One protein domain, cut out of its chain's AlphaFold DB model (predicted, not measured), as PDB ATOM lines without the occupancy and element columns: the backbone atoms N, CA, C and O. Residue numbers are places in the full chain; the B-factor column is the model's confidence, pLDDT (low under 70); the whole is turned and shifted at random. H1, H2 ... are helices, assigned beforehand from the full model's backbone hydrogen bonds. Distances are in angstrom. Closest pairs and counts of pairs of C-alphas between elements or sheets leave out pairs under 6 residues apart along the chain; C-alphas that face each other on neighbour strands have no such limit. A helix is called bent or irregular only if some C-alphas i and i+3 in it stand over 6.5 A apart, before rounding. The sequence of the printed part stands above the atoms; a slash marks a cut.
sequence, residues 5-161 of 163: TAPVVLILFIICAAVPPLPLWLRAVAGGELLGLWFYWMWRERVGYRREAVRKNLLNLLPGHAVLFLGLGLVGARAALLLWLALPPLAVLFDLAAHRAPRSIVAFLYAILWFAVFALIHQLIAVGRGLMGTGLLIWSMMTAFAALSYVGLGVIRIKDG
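AT A GLANCE: This is residues 5 to 161 of the 163 residues of an uncharacterized protein of Candidatus Acetothermia bacterium (UniProt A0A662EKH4). Six helices run back and forth as a stack of nearly aligned rods, with H3 and H4 side by side in the middle, H1 and H2 covering one side of them, H5 packed on the other, and H6 beyond H5 as the last rod. H1 to H5 make an up-and-down bundle, helices side by side in which each runs against the one before it. The printed part has 157 residues, with six named helices in the order H1 to H6 and no named strand; its class is all helix. It is compact, with a radius of gyration of the C-alphas of 16.4 A and a rounded outline of 42 by 37 by 24 A.

IN THESE COORDINATES: Find C-alpha 133 at (61.795, 36.413, -34.856); from there the longest helix, H6, runs through residues 133 to 160, 40.4 A, to C-alpha 160 at (32.068, 9.929, -41.558). Before it look for H5, residues 103 to 128, 36.8 A, and H4, residues 78 to 100, 34.4 A, with a kink of 31 degrees near residue 89. H4 is neither bent nor irregular, but only just: C-alphas 85 and 88 are 6.5 A apart. H3, residues 58 to 74, 22.2 A, has a kink of 46 degrees near residue 65 and is irregular, with C-alphas 60 and 63 8.1 A apart. H2 is residues 24 to 47, 34.4 A, and H1 is residues 5 to 18, 20.2 A, beginning at C-alpha 5 (21.530, 42.511, -36.414).

HOW THE PARTS SIT: Start at H6, which touches H5 alone: the closest C-alphas are those of Ala 107 and Val 155, 5.2 A, at a shallow tilt of 20 degrees, opposite ways. H5 touches H4, closest at the C-alphas of Ala 80 and Leu 120, 5.5 A. With residues 120 to 124 alone H5 touches residues 68 to 72 of H3, closest at the C-alphas of Leu 72 and Leu 124, 5.5 A. H3 is the hub, touching four helices; its closest C-alphas to H4 are Leu 72 and Leu 81, 6.2 A, and to H1 Pro 63 and Val 9, 5.7 A. H2 touches H4 with residues 29 to 40 alone, closest at the C-alphas of Glu 33 and Pro 88, 6.4 A. H1 and H2 form a hairpin, closest at the C-alphas of Ala 17 and Arg 27, 5.1 A. H6 is apart from H1, H2, H3 and H4. In H1, H2, H5 and H6 every O i to N i+4 pair is within hydrogen-bond range; in H3 10 of 13 are, in H4 14 of 19.

THE WHOLE: Look for the two C-alphas farthest apart at Arg 46 and Gly 133, 50.3 A. The printed part has no cut, and no link is long. The mean pLDDT of the printed part is 83.6; residues 5 to 10, 12, 16 to 21 and 48 to 63 are under 70.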
ATOM      1  N   THR A   5      20.186  42.754 -35.833       63.78
ATOM      2  CA  THR A   5      21.530  42.511 -36.414       63.78
ATOM      3  C   THR A   5      21.744  43.136 -37.794       63.78
ATOM      4  O   THR A   5      22.883  43.381 -38.184       63.78
ATOM      5  N   ALA A   6      20.667  43.429 -38.528       65.88
ATOM      6  CA  ALA A   6      20.719  44.076 -39.840       65.88
ATOM      7  C   ALA A   6      21.375  45.474 -39.844       65.88
ATOM      8  O   ALA A   6      22.274  45.683 -40.661       65.88
ATOM      9  N   PRO A   7      21.019  46.410 -38.939       68.56
ATOM     10  CA  PRO A   7      21.651  47.729 -38.918       68.56
ATOM     11  C   PRO A   7      23.145  47.654 -38.580       68.56
ATOM     12  O   PRO A   7      23.936  48.374 -39.179       68.56
ATOM     13  N   VAL A   8      23.560  46.740 -37.695       68.88
ATOM     14  CA  VAL A   8      24.981  46.548 -37.344       68.88
ATOM     15  C   VAL A   8      25.799  46.099 -38.558       68.88
ATOM     16  O   VAL A   8      26.885  46.620 -38.795       68.88
ATOM     17  N   VAL A   9      25.272  45.169 -39.359       69.25
ATOM     18  CA  VAL A   9      25.926  44.702 -40.592       69.25
ATOM     19  C   VAL A   9      26.061  45.841 -41.607       69.25
ATOM     20  O   VAL A   9      27.142  46.050 -42.150       69.25
ATOM     21  N   LEU A  10      24.999  46.626 -41.807       69.12
ATOM     22  CA  LEU A  10      25.007  47.792 -42.698       69.12
ATOM     23  C   LEU A  10      26.017  48.859 -42.260       69.12
ATOM     24  O   LEU A  10      26.775  49.362 -43.085       69.12
ATOM     25  N   ILE A  11      26.077  49.164 -40.962       74.62
ATOM     26  CA  ILE A  11      27.061  50.099 -40.406       74.62
ATOM     27  C   ILE A  11      28.480  49.577 -40.637       74.62
ATOM     28  O   ILE A  11      29.335  50.324 -41.106       74.62
ATOM     29  N   LEU A  12      28.735  48.290 -40.384       69.94
ATOM     30  CA  LEU A  12      30.043  47.687 -40.644       69.94
ATOM     31  C   LEU A  12      30.433  47.772 -42.124       69.94
ATOM     32  O   LEU A  12      31.602  48.008 -42.417       69.94
ATOM     33  N   PHE A  13      29.484  47.643 -43.055       73.19
ATOM     34  CA  PHE A  13      29.758  47.785 -44.489       73.19
ATOM     35  C   PHE A  13      30.135  49.218 -44.848       73.19
ATOM     36  O   PHE A  13      31.100  49.424 -45.580       73.19
ATOM     37  N   ILE A  14      29.418  50.205 -44.302       72.19
ATOM     38  CA  ILE A  14      29.734  51.625 -44.493       72.19
ATOM     39  C   ILE A  14      31.131  51.927 -43.948       72.19
ATOM     40  O   ILE A  14      31.918  52.581 -44.626       72.19
ATOM     41  N   ILE A  15      31.475  51.397 -42.771       71.88
ATOM     42  CA  ILE A  15      32.811  51.563 -42.189       71.88
ATOM     43  C   ILE A  15      33.860  50.912 -43.099       71.88
ATOM     44  O   ILE A  15      34.812  51.590 -43.474       71.88
ATOM     45  N   CYS A  16      33.668  49.663 -43.546       67.88
ATOM     46  CA  CYS A  16      34.567  48.994 -44.506       67.88
ATOM     47  C   CYS A  16      34.768  49.829 -45.771       67.88
ATOM     48  O   CYS A  16      35.883  49.953 -46.276       67.88
ATOM     49  N   ALA A  17      33.686  50.428 -46.262       64.12
ATOM     50  CA  ALA A  17      33.690  51.279 -47.431       64.12
ATOM     51  C   ALA A  17      34.276  52.667 -47.166       64.12
ATOM     52  O   ALA A  17      34.525  53.356 -48.143       64.12
ATOM     53  N   ALA A  18      34.511  53.086 -45.922       69.69
ATOM     54  CA  ALA A  18      35.009  54.415 -45.567       69.69
ATOM     55  C   ALA A  18      36.457  54.422 -45.051       69.69
ATOM     56  O   ALA A  18      37.068  55.485 -45.076       69.69
ATOM     57  N   VAL A  19      37.025  53.283 -44.626       68.06
ATOM     58  CA  VAL A  19      38.353  53.218 -43.980       68.06
ATOM     59  C   VAL A  19      39.500  53.570 -44.947       68.06
ATOM     60  O   VAL A  19      39.808  52.786 -45.853       68.06
ATOM     61  N   PRO A  20      40.203  54.703 -44.748       61.06
ATOM     62  CA  PRO A  20      41.542  54.911 -45.289       61.06
ATOM     63  C   PRO A  20      42.566  54.148 -44.420       61.06
ATOM     64  O   PRO A  20      42.336  53.992 -43.221       61.06
ATOM     65  N   PRO A  21      43.697  53.658 -44.963       69.75
ATOM     66  CA  PRO A  21      44.303  53.995 -46.253       69.75
ATOM     67  C   PRO A  21      44.049  52.961 -47.367       69.75
ATOM     68  O   PRO A  21      44.842  52.856 -48.304       69.75
ATOM     69  N   LEU A  22      42.983  52.155 -47.286       79.19
ATOM     70  CA  LEU A  22      42.728  51.144 -48.314       79.19
ATOM     71  C   LEU A  22      42.403  51.788 -49.672       79.19
ATOM     72  O   LEU A  22      41.608  52.733 -49.729       79.19
ATOM     73  N   PRO A  23      42.970  51.271 -50.779       84.25
ATOM     74  CA  PRO A  23      42.652  51.762 -52.106       84.25
ATOM     75  C   PRO A  23      41.169  51.537 -52.413       84.25
ATOM     76  O   PRO A  23      40.569  50.541 -52.000       84.25
ATOM     77  N   LEU A  24      40.583  52.470 -53.166       85.25
ATOM     78  CA  LEU A  24      39.147  52.506 -53.448       85.25
ATOM     79  C   LEU A  24      38.625  51.190 -54.039       85.25
ATOM     80  O   LEU A  24      37.553  50.732 -53.657       85.25
ATOM     81  N   TRP A  25      39.397  50.559 -54.925       87.00
ATOM     82  CA  TRP A  25      39.002  49.299 -55.550       87.00
ATOM     83  C   TRP A  25      38.866  48.158 -54.528       87.00
ATOM     84  O   TRP A  25      37.893  47.417 -54.599       87.00
ATOM     85  N   LEU A  26      39.756  48.054 -53.528       85.25
ATOM     86  CA  LEU A  26      39.650  47.025 -52.480       85.25
ATOM     87  C   LEU A  26      38.393  47.222 -51.638       85.25
ATOM     88  O   LEU A  26      37.687  46.263 -51.339       85.25
ATOM     89  N   ARG A  27      38.093  48.475 -51.288       84.44
ATOM     90  CA  ARG A  27      36.874  48.841 -50.558       84.44
ATOM     91  C   ARG A  27      35.617  48.511 -51.361       84.44
ATOM     92  O   ARG A  27      34.667  47.974 -50.802       84.44
ATOM     93  N   ALA A  28      35.620  48.817 -52.659       85.69
ATOM     94  CA  ALA A  28      34.495  48.559 -53.550       85.69
ATOM     95  C   ALA A  28      34.237  47.056 -53.725       85.69
ATOM     96  O   ALA A  28      33.097  46.621 -53.580       85.69
ATOM     97  N   VAL A  29      35.285  46.259 -53.975       88.50
ATOM     98  CA  VAL A  29      35.155  44.800 -54.116       88.50
ATOM     99  C   VAL A  29      34.686  44.181 -52.801       88.50
ATOM    100  O   VAL A  29      33.702  43.449 -52.805       88.50
ATOM    101  N   ALA A  30      35.304  44.532 -51.670       86.06
ATOM    102  CA  ALA A  30      34.901  43.999 -50.371       86.06
ATOM    103  C   ALA A  30      33.463  44.386 -49.998       86.06
ATOM    104  O   ALA A  30      32.695  43.545 -49.536       86.06
ATOM    105  N   GLY A  31      33.062  45.637 -50.245       84.38
ATOM    106  CA  GLY A  31      31.678  46.077 -50.070       84.38
ATOM    107  C   GLY A  31      30.705  45.305 -50.965       84.38
ATOM    108  O   GLY A  31      29.652  44.874 -50.498       84.38
ATOM    109  N   GLY A  32      31.076  45.072 -52.226       86.44
ATOM    110  CA  GLY A  32      30.303  44.267 -53.170       86.44
ATOM    111  C   GLY A  32      30.151  42.811 -52.730       86.44
ATOM    112  O   GLY A  32      29.044  42.280 -52.763       86.44
ATOM    113  N   GLU A  33      31.223  42.175 -52.253       87.12
ATOM    114  CA  GLU A  33      31.191  40.807 -51.723       87.12
ATOM    115  C   GLU A  33      30.333  40.697 -50.466       87.12
ATOM    116  O   GLU A  33      29.533  39.774 -50.341       87.12
ATOM    117  N   LEU A  34      30.445  41.659 -49.552       85.06
ATOM    118  CA  LEU A  34      29.644  41.721 -48.333       85.06
ATOM    119  C   LEU A  34      28.147  41.900 -48.634       85.06
ATOM    120  O   LEU A  34      27.311  41.195 -48.060       85.06
ATOM    121  N   LEU A  35      27.801  42.780 -49.577       84.31
ATOM    122  CA  LEU A  35      26.431  42.923 -50.080       84.31
ATOM    123  C   LEU A  35      25.956  41.645 -50.778       84.31
ATOM    124  O   LEU A  35      24.844  41.183 -50.523       84.31
ATOM    125  N   GLY A  36      26.800  41.041 -51.613       86.06
ATOM    126  CA  GLY A  36      26.516  39.783 -52.297       86.06
ATOM    127  C   GLY A  36      26.240  38.639 -51.320       86.06
ATOM    128  O   GLY A  36      25.249  37.928 -51.476       86.06
ATOM    129  N   LEU A  37      27.048  38.507 -50.264       83.31
ATOM    130  CA  LEU A  37      26.824  37.555 -49.174       83.31
ATOM    131  C   LEU A  37      25.497  37.804 -48.463       83.31
ATOM    132  O   LEU A  37      24.787  36.850 -48.147       83.31
ATOM    133  N   TRP A  38      25.151  39.067 -48.215       81.88
ATOM    134  CA  TRP A  38      23.886  39.427 -47.585       81.88
ATOM    135  C   TRP A  38      22.681  39.047 -48.460       81.88
ATOM    136  O   TRP A  38      21.745  38.409 -47.972       81.88
ATOM    137  N   PHE A  39      22.725  39.340 -49.764       84.56
ATOM    138  CA  PHE A  39      21.697  38.907 -50.716       84.56
ATOM    139  C   PHE A  39      21.611  37.385 -50.831       84.56
ATOM    140  O   PHE A  39      20.511  36.831 -50.779       84.56
ATOM    141  N   TYR A  40      22.753  36.699 -50.933       83.56
ATOM    142  CA  TYR A  40      22.815  35.238 -50.964       83.56
ATOM    143  C   TYR A  40      22.161  34.635 -49.722       83.56
ATOM    144  O   TYR A  40      21.351  33.715 -49.818       83.56
ATOM    145  N   TRP A  41      22.475  35.187 -48.554       78.31
ATOM    146  CA  TRP A  41      21.919  34.750 -47.286       78.31
ATOM    147  C   TRP A  41      20.390  34.920 -47.235       78.31
ATOM    148  O   TRP A  41      19.689  33.959 -46.907       78.31
ATOM    149  N   MET A  42      19.855  36.076 -47.650       79.31
ATOM    150  CA  MET A  42      18.401  36.298 -47.733       79.31
ATOM    151  C   MET A  42      17.717  35.332 -48.706       79.31
ATOM    152  O   MET A  42      16.640  34.807 -48.420       79.31
ATOM    153  N   TRP A  43      18.331  35.087 -49.864       83.31
ATOM    154  CA  TRP A  43      17.814  34.135 -50.844       83.31
ATOM    155  C   TRP A  43      17.790  32.710 -50.278       83.31
ATOM    156  O   TRP A  43      16.772  32.023 -50.368       83.31
ATOM    157  N   ARG A  44      18.875  32.289 -49.624       76.25
ATOM    158  CA  ARG A  44      19.015  30.973 -48.992       76.25
ATOM    159  C   ARG A  44      17.948  30.714 -47.930       76.25
ATOM    160  O   ARG A  44      17.411  29.605 -47.884       76.25
ATOM    161  N   GLU A  45      17.627  31.706 -47.097       74.50
ATOM    162  CA  GLU A  45      16.560  31.577 -46.094       74.50
ATOM    163  C   GLU A  45      15.201  31.279 -46.741       74.50
ATOM    164  O   GLU A  45      14.462  30.432 -46.241       74.50
ATOM    165  N   ARG A  46      14.899  31.898 -47.891       77.44
ATOM    166  CA  ARG A  46      13.644  31.666 -48.628       77.44
ATOM    167  C   ARG A  46      13.568  30.280 -49.271       77.44
ATOM    168  O   ARG A  46      12.487  29.711 -49.344       77.44
ATOM    169  N   VAL A  47      14.696  29.730 -49.722       75.00
ATOM    170  CA  VAL A  47      14.754  28.418 -50.399       75.00
ATOM    171  C   VAL A  47      14.679  27.240 -49.409       75.00
ATOM    172  O   VAL A  47      14.444  26.104 -49.811       75.00
ATOM    173  N   GLY A  48      14.824  27.478 -48.101       63.97
ATOM    174  CA  GLY A  48      14.610  26.441 -47.085       63.97
ATOM    175  C   GLY A  48      15.754  25.427 -46.960       63.97
ATOM    176  O   GLY A  48      15.541  24.304 -46.502       63.97
ATOM    177  N   TYR A  49      16.980  25.810 -47.326       63.47
ATOM    178  CA  TYR A  49      18.181  24.985 -47.157       63.47
ATOM    179  C   TYR A  49      18.514  24.758 -45.659       63.47
ATOM    180  O   TYR A  49      19.313  25.474 -45.059       63.47
ATOM    181  N   ARG A  50      17.875  23.749 -45.038       54.03
ATOM    182  CA  ARG A  50      17.904  23.432 -43.589       54.03
ATOM    183  C   ARG A  50      18.863  22.302 -43.168       54.03
ATOM    184  O   ARG A  50      18.672  21.717 -42.105       54.03
ATOM    185  N   ARG A  51      19.900  21.945 -43.938       53.69
ATOM    186  CA  ARG A  51      20.856  20.923 -43.453       53.69
ATOM    187  C   ARG A  51      21.687  21.455 -42.280       53.69
ATOM    188  O   ARG A  51      22.384  22.459 -42.412       53.69
ATOM    189  N   GLU A  52      21.670  20.739 -41.154       48.22
ATOM    190  CA  GLU A  52      22.417  21.073 -39.929       48.22
ATOM    191  C   GLU A  52      23.933  21.178 -40.138       48.22
ATOM    192  O   GLU A  52      24.580  22.027 -39.522       48.22
ATOM    193  N   ALA A  53      24.499  20.403 -41.072       47.09
ATOM    194  CA  ALA A  53      25.906  20.504 -41.475       47.09
ATOM    195  C   ALA A  53      26.289  21.915 -41.969       47.09
ATOM    196  O   ALA A  53      27.438  22.333 -41.847       47.09
ATOM    197  N   VAL A  54      25.303  22.674 -42.454       50.22
ATOM    198  CA  VAL A  54      25.433  24.031 -42.997       50.22
ATOM    199  C   VAL A  54      24.951  25.099 -42.002       50.22
ATOM    200  O   VAL A  54      25.035  26.301 -42.242       50.22
ATOM    201  N   ARG A  55      24.461  24.691 -40.827       47.34
ATOM    202  CA  ARG A  55      24.013  25.605 -39.765       47.34
ATOM    203  C   ARG A  55      25.189  26.292 -39.058       47.34
ATOM    204  O   ARG A  55      25.026  27.389 -38.534       47.34
ATOM    205  N   LYS A  56      26.383  25.685 -39.116       51.66
ATOM    206  CA  LYS A  56      27.667  26.268 -38.675       51.66
ATOM    207  C   LYS A  56      28.439  26.952 -39.814       51.66
ATOM    208  O   LYS A  56      29.656  27.084 -39.726       51.66
ATOM    209  N   ASN A  57      27.767  27.311 -40.911       53.56
ATOM    210  CA  ASN A  57      28.447  27.900 -42.054       53.56
ATOM    211  C   ASN A  57      28.842  29.358 -41.764       53.56
ATOM    212  O   ASN A  57      28.077  30.112 -41.156       53.56
ATOM    213  N   LEU A  58      30.035  29.740 -42.220       56.56
ATOM    214  CA  LEU A  58      30.668  31.054 -42.045       56.56
ATOM    215  C   LEU A  58      29.787  32.224 -42.517       56.56
ATOM    216  O   LEU A  58      29.964  33.350 -42.071       56.56
ATOM    217  N   LEU A  59      28.771  31.949 -43.334       56.25
ATOM    218  CA  LEU A  59      27.761  32.910 -43.779       56.25
ATOM    219  C   LEU A  59      26.974  33.565 -42.631       56.25
ATOM    220  O   LEU A  59      26.607  34.731 -42.728       56.25
ATOM    221  N   ASN A  60      26.756  32.859 -41.516       60.47
ATOM    222  CA  ASN A  60      26.128  33.455 -40.328       60.47
ATOM    223  C   ASN A  60      27.074  34.409 -39.572       60.47
ATOM    224  O   ASN A  60      26.641  35.118 -38.668       60.47
ATOM    225  N   LEU A  61      28.356  34.447 -39.948       66.50
ATOM    226  CA  LEU A  61      29.386  35.331 -39.405       66.50
ATOM    227  C   LEU A  61      29.646  36.518 -40.344       66.50
ATOM    228  O   LEU A  61      30.773  36.997 -40.428       66.50
ATOM    229  N   LEU A  62      28.625  37.009 -41.052       69.56
ATOM    230  CA  LEU A  62      28.681  38.250 -41.840       69.56
ATOM    231  C   LEU A  62      29.317  39.428 -41.066       69.56
ATOM    232  O   LEU A  62      30.235  40.051 -41.602       69.56
ATOM    233  N   PRO A  63      28.956  39.683 -39.786       69.56
ATOM    234  CA  PRO A  63      29.667  40.666 -38.965       69.56
ATOM    235  C   PRO A  63      31.154  40.333 -38.795       69.56
ATOM    236  O   PRO A  63      31.999  41.217 -38.862       69.56
ATOM    237  N   GLY A  64      31.489  39.050 -38.632       77.62
ATOM    238  CA  GLY A  64      32.869  38.576 -38.522       77.62
ATOM    239  C   GLY A  64      33.688  38.788 -39.797       77.62
ATOM    240  O   GLY A  64      34.851  39.159 -39.698       77.62
ATOM    241  N   HIS A  65      33.093  38.629 -40.985       80.69
ATOM    242  CA  HIS A  65      33.769  38.908 -42.258       80.69
ATOM    243  C   HIS A  65      34.123  40.388 -42.376       80.69
ATOM    244  O   HIS A  65      35.267  40.714 -42.691       80.69
ATOM    245  N   ALA A  66      33.170  41.269 -42.060       82.12
ATOM    246  CA  ALA A  66      33.390  42.711 -42.080       82.12
ATOM    247  C   ALA A  66      34.440  43.140 -41.040       82.12
ATOM    248  O   ALA A  66      35.366  43.875 -41.367       82.12
ATOM    249  N   VAL A  67      34.363  42.625 -39.807       84.56
ATOM    250  CA  VAL A  67      35.362  42.899 -38.759       84.56
ATOM    251  C   VAL A  67      36.749  42.392 -39.155       84.56
ATOM    252  O   VAL A  67      37.736  43.084 -38.916       84.56
ATOM    253  N   LEU A  68      36.846  41.222 -39.788       87.81
ATOM    254  CA  LEU A  68      38.119  40.677 -40.252       87.81
ATOM    255  C   LEU A  68      38.725  41.541 -41.365       87.81
ATOM    256  O   LEU A  68      39.906  41.867 -41.288       87.81
ATOM    257  N   PHE A  69      37.929  41.969 -42.350       88.25
ATOM    258  CA  PHE A  69      38.384  42.894 -43.394       88.25
ATOM    259  C   PHE A  69      38.886  44.212 -42.800       88.25
ATOM    260  O   PHE A  69      39.985  44.660 -43.125       88.25
ATOM    261  N   LEU A  70      38.113  44.796 -41.879       85.88
ATOM    262  CA  LEU A  70      38.487  46.021 -41.173       85.88
ATOM    263  C   LEU A  70      39.788  45.853 -40.403       85.88
ATOM    264  O   LEU A  70      40.701  46.656 -40.571       85.88
ATOM    265  N   GLY A  71      39.893  44.798 -39.595       87.94
ATOM    266  CA  GLY A  71      41.092  44.510 -38.821       87.94
ATOM    267  C   GLY A  71      42.319  44.397 -39.720       87.94
ATOM    268  O   GLY A  71      43.322  45.059 -39.470       87.94
ATOM    269  N   LEU A  72      42.221  43.623 -40.806       90.06
ATOM    270  CA  LEU A  72      43.310  43.437 -41.769       90.06
ATOM    271  C   LEU A  72      43.695  44.742 -42.479       90.06
ATOM    272  O   LEU A  72      44.880  44.988 -42.713       90.06
ATOM    273  N   GLY A  73      42.704  45.581 -42.786       86.94
ATOM    274  CA  GLY A  73      42.889  46.907 -43.364       86.94
ATOM    275  C   GLY A  73      43.648  47.851 -42.443       86.94
ATOM    276  O   GLY A  73      44.612  48.481 -42.872       86.94
ATOM    277  N   LEU A  74      43.248  47.896 -41.173       88.94
ATOM    278  CA  LEU A  74      43.840  48.767 -40.159       88.94
ATOM    279  C   LEU A  74      45.276  48.372 -39.815       88.94
ATOM    280  O   LEU A  74      46.120  49.247 -39.653       88.94
ATOM    281  N   VAL A  75      45.578  47.071 -39.748       90.06
ATOM    282  CA  VAL A  75      46.953  46.605 -39.493       90.06
ATOM    283  C   VAL A  75      47.834  46.636 -40.747       90.06
ATOM    284  O   VAL A  75      49.030  46.383 -40.662       90.06
ATOM    285  N   GLY A  76      47.276  46.924 -41.928       88.31
ATOM    286  CA  GLY A  76      48.035  46.989 -43.179       88.31
ATOM    287  C   GLY A  76      48.473  45.627 -43.737       88.31
ATOM    288  O   GLY A  76      49.421  45.559 -44.522       88.31
ATOM    289  N   ALA A  77      47.786  44.534 -43.388       89.38
ATOM    290  CA  ALA A  77      48.109  43.176 -43.839       89.38
ATOM    291  C   ALA A  77      47.659  42.928 -45.298       89.38
ATOM    292  O   ALA A  77      46.721  42.178 -45.568       89.38
ATOM    293  N   ARG A  78      48.341  43.556 -46.266       88.56
ATOM    294  CA  ARG A  78      47.959  43.562 -47.697       88.56
ATOM    295  C   ARG A  78      47.749  42.172 -48.302       88.56
ATOM    296  O   ARG A  78      46.752  41.955 -48.979       88.56
ATOM    297  N   ALA A  79      48.657  41.229 -48.045       88.75
ATOM    298  CA  ALA A  79      48.534  39.869 -48.574       88.75
ATOM    299  C   ALA A  79      47.296  39.144 -48.016       88.75
ATOM    300  O   ALA A  79      46.586  38.456 -48.746       88.75
ATOM    301  N   ALA A  80      46.998  39.353 -46.732       91.44
ATOM    302  CA  ALA A  80      45.818  38.790 -46.093       91.44
ATOM    303  C   ALA A  80      44.523  39.438 -46.605       91.44
ATOM    304  O   ALA A  80      43.530  38.745 -46.764       91.44
ATOM    305  N   LEU A  81      44.522  40.729 -46.946       89.56
ATOM    306  CA  LEU A  81      43.361  41.365 -47.583       89.56
ATOM    307  C   LEU A  81      43.013  40.731 -48.932       89.56
ATOM    308  O   LEU A  81      41.840  40.511 -49.212       89.56
ATOM    309  N   LEU A  82      44.014  40.392 -49.747       90.44
ATOM    310  CA  LEU A  82      43.779  39.694 -51.016       90.44
ATOM    311  C   LEU A  82      43.223  38.285 -50.792       90.44
ATOM    312  O   LEU A  82      42.291  37.878 -51.478       90.44
ATOM    313  N   LEU A  83      43.750  37.560 -49.800       92.69
ATOM    314  CA  LEU A  83      43.205  36.260 -49.406       92.69
ATOM    315  C   LEU A  83      41.770  36.384 -48.872       92.69
ATOM    316  O   LEU A  83      40.951  35.498 -49.107       92.69
ATOM    317  N   TRP A  84      41.453  37.479 -48.179       93.00
ATOM    318  CA  TRP A  84      40.113  37.732 -47.667       93.00
ATOM    319  C   TRP A  84      39.103  37.869 -48.805       93.00
ATOM    320  O   TRP A  84      38.022  37.321 -48.668       93.00
ATOM    321  N   LEU A  85      39.449  38.482 -49.944       91.12
ATOM    322  CA  LEU A  85      38.538  38.568 -51.101       91.12
ATOM    323  C   LEU A  85      38.145  37.184 -51.647       91.12
ATOM    324  O   LEU A  85      37.044  36.962 -52.129       91.12
ATOM    325  N   ALA A  86      39.023  36.187 -51.530       90.44
ATOM    326  CA  ALA A  86      38.670  34.823 -51.917       90.44
ATOM    327  C   ALA A  86      37.708  34.146 -50.920       90.44
ATOM    328  O   ALA A  86      37.085  33.135 -51.253       90.44
ATOM    329  N   LEU A  87      37.576  34.675 -49.698       89.69
ATOM    330  CA  LEU A  87      36.849  34.033 -48.609       89.69
ATOM    331  C   LEU A  87      35.319  34.075 -48.805       89.69
ATOM    332  O   LEU A  87      34.713  33.002 -48.726       89.69
ATOM    333  N   PRO A  88      34.666  35.224 -49.107       88.31
ATOM    334  CA  PRO A  88      33.229  35.262 -49.378       88.31
ATOM    335  C   PRO A  88      32.775  34.332 -50.513       88.31
ATOM    336  O   PRO A  88      31.865  33.527 -50.274       88.31
ATOM    337  N   PRO A  89      33.401  34.337 -51.710       89.25
ATOM    338  CA  PRO A  89      33.014  33.419 -52.781       89.25
ATOM    339  C   PRO A  89      33.199  31.953 -52.379       89.25
ATOM    340  O   PRO A  89      32.340  31.115 -52.659       89.25
ATOM    341  N   LEU A  90      34.284  31.632 -51.667       89.56
ATOM    342  CA  LEU A  90      34.554  30.276 -51.198       89.56
ATOM    343  C   LEU A  90      33.518  29.800 -50.168       89.56
ATOM    344  O   LEU A  90      33.110  28.638 -50.204       89.56
ATOM    345  N   ALA A  91      33.047  30.686 -49.287       87.62
ATOM    346  CA  ALA A  91      31.988  30.376 -48.329       87.62
ATOM    347  C   ALA A  91      30.659  30.048 -49.031       87.62
ATOM    348  O   ALA A  91      29.974  29.097 -48.643       87.62
ATOM    349  N   VAL A  92      30.320  30.786 -50.094       87.12
ATOM    350  CA  VAL A  92      29.145  30.511 -50.939       87.12
ATOM    351  C   VAL A  92      29.302  29.182 -51.680       87.12
ATOM    352  O   VAL A  92      28.397  28.351 -51.647       87.12
ATOM    353  N   LEU A  93      30.460  28.934 -52.297       88.81
ATOM    354  CA  LEU A  93      30.743  27.673 -52.988       88.81
ATOM    355  C   LEU A  93      30.642  26.472 -52.046       88.81
ATOM    356  O   LEU A  93      30.035  25.462 -52.401       88.81
ATOM    357  N   PHE A  94      31.191  26.586 -50.837       86.94
ATOM    358  CA  PHE A  94      31.072  25.555 -49.814       86.94
ATOM    359  C   PHE A  94      29.609  25.317 -49.410       86.94
ATOM    360  O   PHE A  94      29.185  24.164 -49.323       86.94
ATOM    361  N   ASP A  95      28.823  26.383 -49.218       85.06
ATOM    362  CA  ASP A  95      27.392  26.283 -48.908       85.06
ATOM    363  C   ASP A  95      26.635  25.507 -49.990       85.06
ATOM    364  O   ASP A  95      25.927  24.546 -49.689       85.06
ATOM    365  N   LEU A  96      26.838  25.863 -51.258       85.81
ATOM    366  CA  LEU A  96      26.203  25.200 -52.396       85.81
ATOM    367  C   LEU A  96      26.654  23.738 -52.524       85.81
ATOM    368  O   LEU A  96      25.825  22.832 -52.686       85.81
ATOM    369  N   ALA A  97      27.958  23.484 -52.393       86.19
ATOM    370  CA  ALA A  97      28.534  22.148 -52.468       86.19
ATOM    371  C   ALA A  97      28.009  21.235 -51.353       86.19
ATOM    372  O   ALA A  97      27.700  20.075 -51.615       86.19
ATOM    373  N   ALA A  98      27.810  21.746 -50.137       82.62
ATOM    374  CA  ALA A  98      27.270  20.966 -49.022       82.62
ATOM    375  C   ALA A  98      25.870  20.374 -49.303       82.62
ATOM    376  O   ALA A  98      25.460  19.390 -48.675       82.62
ATOM    377  N   HIS A  99      25.133  20.942 -50.260       78.25
ATOM    378  CA  HIS A  99      23.811  20.458 -50.647       78.25
ATOM    379  C   HIS A  99      23.850  19.480 -51.819       78.25
ATOM    380  O   HIS A  99      23.085  18.512 -51.812       78.25
ATOM    381  N   ARG A 100      24.717  19.722 -52.809       80.56
ATOM    382  CA  ARG A 100      24.665  19.045 -54.116       80.56
ATOM    383  C   ARG A 100      25.899  18.207 -54.458       80.56
ATOM    384  O   ARG A 100      25.819  17.381 -55.360       80.56
ATOM    385  N   ALA A 101      27.021  18.402 -53.768       85.88
ATOM    386  CA  ALA A 101      28.297  17.791 -54.122       85.88
ATOM    387  C   ALA A 101      28.619  16.532 -53.287       85.88
ATOM    388  O   ALA A 101      28.107  16.360 -52.174       85.88
ATOM    389  N   PRO A 102      29.504  15.650 -53.791       88.44
ATOM    390  CA  PRO A 102      30.074  14.549 -53.021       88.44
ATOM    391  C   PRO A 102      30.789  15.020 -51.747       88.44
ATOM    392  O   PRO A 102      31.401  16.089 -51.718       88.44
ATOM    393  N   ARG A 103      30.798  14.173 -50.707       85.38
ATOM    394  CA  ARG A 103      31.442  14.477 -49.414       85.38
ATOM    395  C   ARG A 103      32.925  14.830 -49.535       85.38
ATOM    396  O   ARG A 103      33.407  15.636 -48.750       85.38
ATOM    397  N   SER A 104      33.640  14.260 -50.506       88.56
ATOM    398  CA  SER A 104      35.048  14.581 -50.766       88.56
ATOM    399  C   SER A 104      35.239  16.052 -51.147       88.56
ATOM    400  O   SER A 104      36.098  16.717 -50.573       88.56
ATOM    401  N   ILE A 105      34.394  16.579 -52.038       89.88
ATOM    402  CA  ILE A 105      34.411  17.989 -52.452       89.88
ATOM    403  C   ILE A 105      34.039  18.894 -51.276       89.88
ATOM    404  O   ILE A 105      34.710  19.890 -51.027       89.88
ATOM    405  N   VAL A 106      33.010  18.524 -50.509       89.12
ATOM    406  CA  VAL A 106      32.588  19.287 -49.322       89.12
ATOM    407  C   VAL A 106      33.703  19.337 -48.275       89.12
ATOM    408  O   VAL A 106      33.987  20.403 -47.739       89.12
ATOM    409  N   ALA A 107      34.372  18.214 -48.008       89.75
ATOM    410  CA  ALA A 107      35.489  18.149 -47.069       89.75
ATOM    411  C   ALA A 107      36.698  18.968 -47.550       89.75
ATOM    412  O   ALA A 107      37.343  19.637 -46.747       89.75
ATOM    413  N   PHE A 108      36.985  18.946 -48.852       92.62
ATOM    414  CA  PHE A 108      38.053  19.739 -49.457       92.62
ATOM    415  C   PHE A 108      37.781  21.245 -49.347       92.62
ATOM    416  O   PHE A 108      38.623  21.989 -48.848       92.62
ATOM    417  N   LEU A 109      36.581  21.687 -49.732       91.25
ATOM    418  CA  LEU A 109      36.167  23.087 -49.614       91.25
ATOM    419  C   LEU A 109      36.131  23.548 -48.155       91.25
ATOM    420  O   LEU A 109      36.577  24.652 -47.859       91.25
ATOM    421  N   TYR A 110      35.671  22.693 -47.237       90.19
ATOM    422  CA  TYR A 110      35.742  22.953 -45.801       90.19
ATOM    423  C   TYR A 110      37.185  23.199 -45.349       90.19
ATOM    424  O   TYR A 110      37.446  24.173 -44.645       90.19
ATOM    425  N   ALA A 111      38.120  22.340 -45.763       92.62
ATOM    426  CA  ALA A 111      39.519  22.468 -45.382       92.62
ATOM    427  C   ALA A 111      40.121  23.781 -45.888       92.62
ATOM    428  O   ALA A 111      40.681  24.528 -45.088       92.62
ATOM    429  N   ILE A 112      39.954  24.104 -47.176       93.88
ATOM    430  CA  ILE A 112      40.495  25.351 -47.737       93.88
ATOM    431  C   ILE A 112      39.878  26.569 -47.052       93.88
ATOM    432  O   ILE A 112      40.607  27.481 -46.668       93.88
ATOM    433  N   LEU A 113      38.558  26.568 -46.850       91.75
ATOM    434  CA  LEU A 113      37.850  27.675 -46.214       91.75
ATOM    435  C   LEU A 113      38.395  27.947 -44.810       91.75
ATOM    436  O   LEU A 113      38.722  29.085 -44.483       91.75
ATOM    437  N   TRP A 114      38.548  26.909 -43.989       91.88
ATOM    438  CA  TRP A 114      39.051  27.079 -42.628       91.88
ATOM    439  C   TRP A 114      40.542  27.392 -42.573       91.88
ATOM    440  O   TRP A 114      40.931  28.245 -41.777       91.88
ATOM    441  N   PHE A 115      41.375  26.794 -43.428       94.75
ATOM    442  CA  PHE A 115      42.783  27.190 -43.520       94.75
ATOM    443  C   PHE A 115      42.937  28.656 -43.924       94.75
ATOM    444  O   PHE A 115      43.763  29.350 -43.336       94.75
ATOM    445  N   ALA A 116      42.114  29.151 -44.854       94.06
ATOM    446  CA  ALA A 116      42.094  30.565 -45.205       94.06
ATOM    447  C   ALA A 116      41.730  31.429 -43.989       94.06
ATOM    448  O   ALA A 116      42.460  32.363 -43.677       94.06
ATOM    449  N   VAL A 117      40.680  31.083 -43.234       92.06
ATOM    450  CA  VAL A 117      40.318  31.801 -41.995       92.06
ATOM    451  C   VAL A 117      41.474  31.821 -40.989       92.06
ATOM    452  O   VAL A 117      41.810  32.888 -40.474       92.06
ATOM    453  N   PHE A 118      42.119  30.680 -40.727       95.06
ATOM    454  CA  PHE A 118      43.269  30.619 -39.820       95.06
ATOM    455  C   PHE A 118      44.444  31.460 -40.323       95.06
ATOM    456  O   PHE A 118      45.057  32.167 -39.528       95.06
ATOM    457  N   ALA A 119      44.733  31.443 -41.625       95.56
ATOM    458  CA  ALA A 119      45.780  32.267 -42.220       95.56
ATOM    459  C   ALA A 119      45.474  33.770 -42.091       95.56
ATOM    460  O   ALA A 119      46.366  34.555 -41.770       95.56
ATOM    461  N   LEU A 120      44.215  34.175 -42.277       95.19
ATOM    462  CA  LEU A 120      43.779  35.561 -42.100       95.19
ATOM    463  C   LEU A 120      43.925  36.016 -40.645       95.19
ATOM    464  O   LEU A 120      44.502  37.071 -40.393       95.19
ATOM    465  N   ILE A 121      43.467  35.213 -39.680       94.25
ATOM    466  CA  ILE A 121      43.607  35.513 -38.245       94.25
ATOM    467  C   ILE A 121      45.084  35.535 -37.835       94.25
ATOM    468  O   ILE A 121      45.508  36.429 -37.101       94.25
ATOM    469  N   HIS A 122      45.878  34.587 -38.339       96.56
ATOM    470  CA  HIS A 122      47.318  34.550 -38.121       96.56
ATOM    471  C   HIS A 122      47.961  35.870 -38.540       96.56
ATOM    472  O   HIS A 122      48.665  36.484 -37.740       96.56
ATOM    473  N   GLN A 123      47.707  36.306 -39.779       95.75
ATOM    474  CA  GLN A 123      48.272  37.534 -40.336       95.75
ATOM    475  C   GLN A 123      47.763  38.781 -39.615       95.75
ATOM    476  O   GLN A 123      48.559  39.672 -39.330       95.75
ATOM    477  N   LEU A 124      46.479  38.827 -39.249       94.69
ATOM    478  CA  LEU A 124      45.910  39.918 -38.462       94.69
ATOM    479  C   LEU A 124      46.694  40.142 -37.164       94.69
ATOM    480  O   LEU A 124      47.087  41.267 -36.866       94.69
ATOM    481  N   ILE A 125      46.940  39.074 -36.403       95.44
ATOM    482  CA  ILE A 125      47.624  39.157 -35.107       95.44
ATOM    483  C   ILE A 125      49.127  39.369 -35.291       95.44
ATOM    484  O   ILE A 125      49.710  40.196 -34.591       95.44
ATOM    485  N   ALA A 126      49.755  38.660 -36.232       96.06
ATOM    486  CA  ALA A 126      51.187  38.772 -36.485       96.06
ATOM    487  C   ALA A 126      51.573  40.194 -36.904       96.06
ATOM    488  O   ALA A 126      52.472  40.783 -36.308       96.06
ATOM    489  N   VAL A 127      50.854  40.767 -37.871       94.75
ATOM    490  CA  VAL A 127      51.095  42.135 -38.336       94.75
ATOM    491  C   VAL A 127      50.625  43.145 -37.290       94.75
ATOM    492  O   VAL A 127      51.381  44.045 -36.937       94.75
ATOM    493  N   GLY A 128      49.427  42.967 -36.724       92.06
ATOM    494  CA  GLY A 128      48.857  43.898 -35.747       92.06
ATOM    495  C   GLY A 128      49.663  44.034 -34.456       92.06
ATOM    496  O   GLY A 128      49.651  45.094 -33.838       92.06
ATOM    497  N   ARG A 129      50.390  42.987 -34.050       94.12
ATOM    498  CA  ARG A 129      51.296  43.021 -32.890       94.12
ATOM    499  C   ARG A 129      52.765  43.221 -33.265       94.12
ATOM    500  O   ARG A 129      53.604  43.185 -32.370       94.12
ATOM    501  N   GLY A 130      53.086  43.383 -34.552       94.81
ATOM    502  CA  GLY A 130      54.464  43.508 -35.027       94.81
ATOM    503  C   GLY A 130      55.346  42.312 -34.650       94.81
ATOM    504  O   GLY A 130      56.503  42.497 -34.282       94.81
ATOM    505  N   LEU A 131      54.802  41.089 -34.676       94.69
ATOM    506  CA  LEU A 131      55.542  39.890 -34.281       94.69
ATOM    507  C   LEU A 131      56.692  39.622 -35.255       94.69
ATOM    508  O   LEU A 131      56.489  39.529 -36.464       94.69
ATOM    509  N   MET A 132      57.892  39.427 -34.711       94.38
ATOM    510  CA  MET A 132      59.100  39.092 -35.466       94.38
ATOM    511  C   MET A 132      59.932  38.039 -34.719       94.38
ATOM    512  O   MET A 132      59.719  37.789 -33.528       94.38
ATOM    513  N   GLY A 133      60.867  37.396 -35.426       94.94
ATOM    514  CA  GLY A 133      61.795  36.413 -34.856       94.94
ATOM    515  C   GLY A 133      61.091  35.268 -34.120       94.94
ATOM    516  O   GLY A 133      60.118  34.695 -34.611       94.94
ATOM    517  N   THR A 134      61.566  34.952 -32.915       95.50
ATOM    518  CA  THR A 134      61.050  33.850 -32.091       95.50
ATOM    519  C   THR A 134      59.561  33.992 -31.765       95.50
ATOM    520  O   THR A 134      58.837  33.000 -31.774       95.50
ATOM    521  N   GLY A 135      59.074  35.216 -31.530       94.38
ATOM    522  CA  GLY A 135      57.659  35.456 -31.227       94.38
ATOM    523  C   GLY A 135      56.740  35.101 -32.399       94.38
ATOM    524  O   GLY A 135      55.705  34.461 -32.205       94.38
ATOM    525  N   LEU A 136      57.151  35.446 -33.624       95.75
ATOM    526  CA  LEU A 136      56.437  35.059 -34.842       95.75
ATOM    527  C   LEU A 136      56.456  33.541 -35.045       95.75
ATOM    528  O   LEU A 136      55.437  32.964 -35.422       95.75
ATOM    529  N   LEU A 137      57.587  32.891 -34.768       97.19
ATOM    530  CA  LEU A 137      57.732  31.444 -34.914       97.19
ATOM    531  C   LEU A 137      56.813  30.681 -33.952       97.19
ATOM    532  O   LEU A 137      56.068  29.806 -34.391       97.19
ATOM    533  N   ILE A 138      56.789  31.059 -32.669       97.44
ATOM    534  CA  ILE A 138      55.896  30.452 -31.669       97.44
ATOM    535  C   ILE A 138      54.431  30.639 -32.082       97.44
ATOM    536  O   ILE A 138      53.668  29.673 -32.108       97.44
ATOM    537  N   TRP A 139      54.042  31.860 -32.465       97.31
ATOM    538  CA  TRP A 139      52.683  32.151 -32.926       97.31
ATOM    539  C   TRP A 139      52.289  31.327 -34.160       97.31
ATOM    540  O   TRP A 139      51.185  30.777 -34.218       97.31
ATOM    541  N   SER A 140      53.211  31.187 -35.115       97.00
ATOM    542  CA  SER A 140      53.015  30.385 -36.325       97.00
ATOM    543  C   SER A 140      52.793  28.914 -35.979       97.00
ATOM    544  O   SER A 140      51.849  28.305 -36.477       97.00
ATOM    545  N   MET A 141      53.609  28.350 -35.082       97.88
ATOM    546  CA  MET A 141      53.471  26.961 -34.636       97.88
ATOM    547  C   MET A 141      52.148  26.720 -33.909       97.88
ATOM    548  O   MET A 141      51.437  25.771 -34.234       97.88
ATOM    549  N   MET A 142      51.787  27.596 -32.967       97.56
ATOM    550  CA  MET A 142      50.517  27.502 -32.243       97.56
ATOM    551  C   MET A 142      49.324  27.561 -33.200       97.56
ATOM    552  O   MET A 142      48.398  26.755 -33.097       97.56
ATOM    553  N   THR A 143      49.364  28.483 -34.163       96.69
ATOM    554  CA  THR A 143      48.281  28.644 -35.135       96.69
ATOM    555  C   THR A 143      48.201  27.457 -36.089       96.69
ATOM    556  O   THR A 143      47.106  26.963 -36.345       96.69
ATOM    557  N   ALA A 144      49.338  26.955 -36.576       96.75
ATOM    558  CA  ALA A 144      49.388  25.774 -37.431       96.75
ATOM    559  C   ALA A 144      48.833  24.538 -36.712       96.75
ATOM    560  O   ALA A 144      48.011  23.817 -37.273       96.75
ATOM    561  N   PHE A 145      49.215  24.329 -35.451       97.88
ATOM    562  CA  PHE A 145      48.705  23.225 -34.642       97.88
ATOM    563  C   PHE A 145      47.185  23.315 -34.440       97.88
ATOM    564  O   PHE A 145      46.469  22.331 -34.650       97.88
ATOM    565  N   ALA A 146      46.678  24.502 -34.095       96.69
ATOM    566  CA  ALA A 146      45.246  24.741 -33.947       96.69
ATOM    567  C   ALA A 146      44.488  24.518 -35.267       96.69
ATOM    568  O   ALA A 146      43.457  23.843 -35.278       96.69
ATOM    569  N   ALA A 147      45.021  25.029 -36.380       95.56
ATOM    570  CA  ALA A 147      44.431  24.889 -37.706       95.56
ATOM    571  C   ALA A 147      44.360  23.422 -38.142       95.56
ATOM    572  O   ALA A 147      43.290  22.949 -38.518       95.56
ATOM    573  N   LEU A 148      45.466  22.681 -38.039       97.25
ATOM    574  CA  LEU A 148      45.524  21.264 -38.407       97.25
ATOM    575  C   LEU A 148      44.557  20.425 -37.570       97.25
ATOM    576  O   LEU A 148      43.815  19.614 -38.124       97.25
ATOM    577  N   SER A 149      44.516  20.661 -36.259       96.31
ATOM    578  CA  SER A 149      43.625  19.938 -35.349       96.31
ATOM    579  C   SER A 149      42.155  20.215 -35.670       96.31
ATOM    580  O   SER A 149      41.365  19.288 -35.850       96.31
ATOM    581  N   TYR A 150      41.781  21.490 -35.804       93.44
ATOM    582  CA  TYR A 150      40.404  21.891 -36.088       93.44
ATOM    583  C   TYR A 150      39.937  21.402 -37.465       93.44
ATOM    584  O   TYR A 150      38.865  20.802 -37.589       93.44
ATOM    585  N   VAL A 151      40.751  21.623 -38.501       93.69
ATOM    586  CA  VAL A 151      40.426  21.224 -39.874       93.69
ATOM    587  C   VAL A 151      40.382  19.705 -39.999       93.69
ATOM    588  O   VAL A 151      39.434  19.182 -40.581       93.69
ATOM    589  N   GLY A 152      41.346  18.988 -39.415       92.00
ATOM    590  CA  GLY A 152      41.396  17.528 -39.434       92.00
ATOM    591  C   GLY A 152      40.136  16.902 -38.836       92.00
ATOM    592  O   GLY A 152      39.470  16.104 -39.497       92.00
ATOM    593  N   LEU A 153      39.741  17.337 -37.634       91.31
ATOM    594  CA  LEU A 153      38.505  16.882 -36.988       91.31
ATOM    595  C   LEU A 153      37.262  17.201 -37.828       91.31
ATOM    596  O   LEU A 153      36.359  16.372 -37.963       91.31
ATOM    597  N   GLY A 154      37.208  18.391 -38.427       88.06
ATOM    598  CA  GLY A 154      36.105  18.787 -39.292       88.06
ATOM    599  C   GLY A 154      36.006  17.947 -40.568       88.06
ATOM    600  O   GLY A 154      34.901  17.545 -40.937       88.06
ATOM    601  N   VAL A 155      37.137  17.622 -41.198       91.12
ATOM    602  CA  VAL A 155      37.218  16.752 -42.382       91.12
ATOM    603  C   VAL A 155      36.760  15.332 -42.055       91.12
ATOM    604  O   VAL A 155      35.939  14.792 -42.796       91.12
ATOM    605  N   ILE A 156      37.236  14.749 -40.950       90.94
ATOM    606  CA  ILE A 156      36.824  13.414 -40.481       90.94
ATOM    607  C   ILE A 156      35.308  13.387 -40.286       90.94
ATOM    608  O   ILE A 156      34.604  12.589 -40.899       90.94
ATOM    609  N   ARG A 157      34.770  14.363 -39.546       88.19
ATOM    610  CA  ARG A 157      33.327  14.483 -39.308       88.19
ATOM    611  C   ARG A 157      32.507  14.587 -40.599       88.19
ATOM    612  O   ARG A 157      31.415  14.031 -40.665       88.19
ATOM    613  N   ILE A 158      32.986  15.311 -41.612       86.12
ATOM    614  CA  ILE A 158      32.277  15.447 -42.898       86.12
ATOM    615  C   ILE A 158      32.302  14.137 -43.688       86.12
ATOM    616  O   ILE A 158      31.305  13.792 -44.325       86.12
ATOM    617  N   LYS A 159      33.424  13.410 -43.666       84.94
ATOM    618  CA  LYS A 159      33.549  12.116 -44.346       84.94
ATOM    619  C   LYS A 159      32.661  11.053 -43.687       84.94
ATOM    620  O   LYS A 159      31.908  10.378 -44.399       84.94
ATOM    621  N   ASP A 160      32.674  11.002 -42.356       84.88
ATOM    622  CA  ASP A 160      32.068   9.929 -41.558       84.88
ATOM    623  C   ASP A 160      30.607  10.200 -41.156       84.88
ATOM    624  O   ASP A 160      29.868   9.277 -40.812       84.88
ATOM    625  N   GLY A 161      30.146  11.454 -41.220       71.62
ATOM    626  CA  GLY A 161      28.779  11.827 -40.851       71.62
ATOM    627  C   GLY A 161      27.719  11.145 -41.726       71.62
ATOM    628  O   GLY A 161      27.819  11.160 -42.952       71.62
TER     629      GLY A 161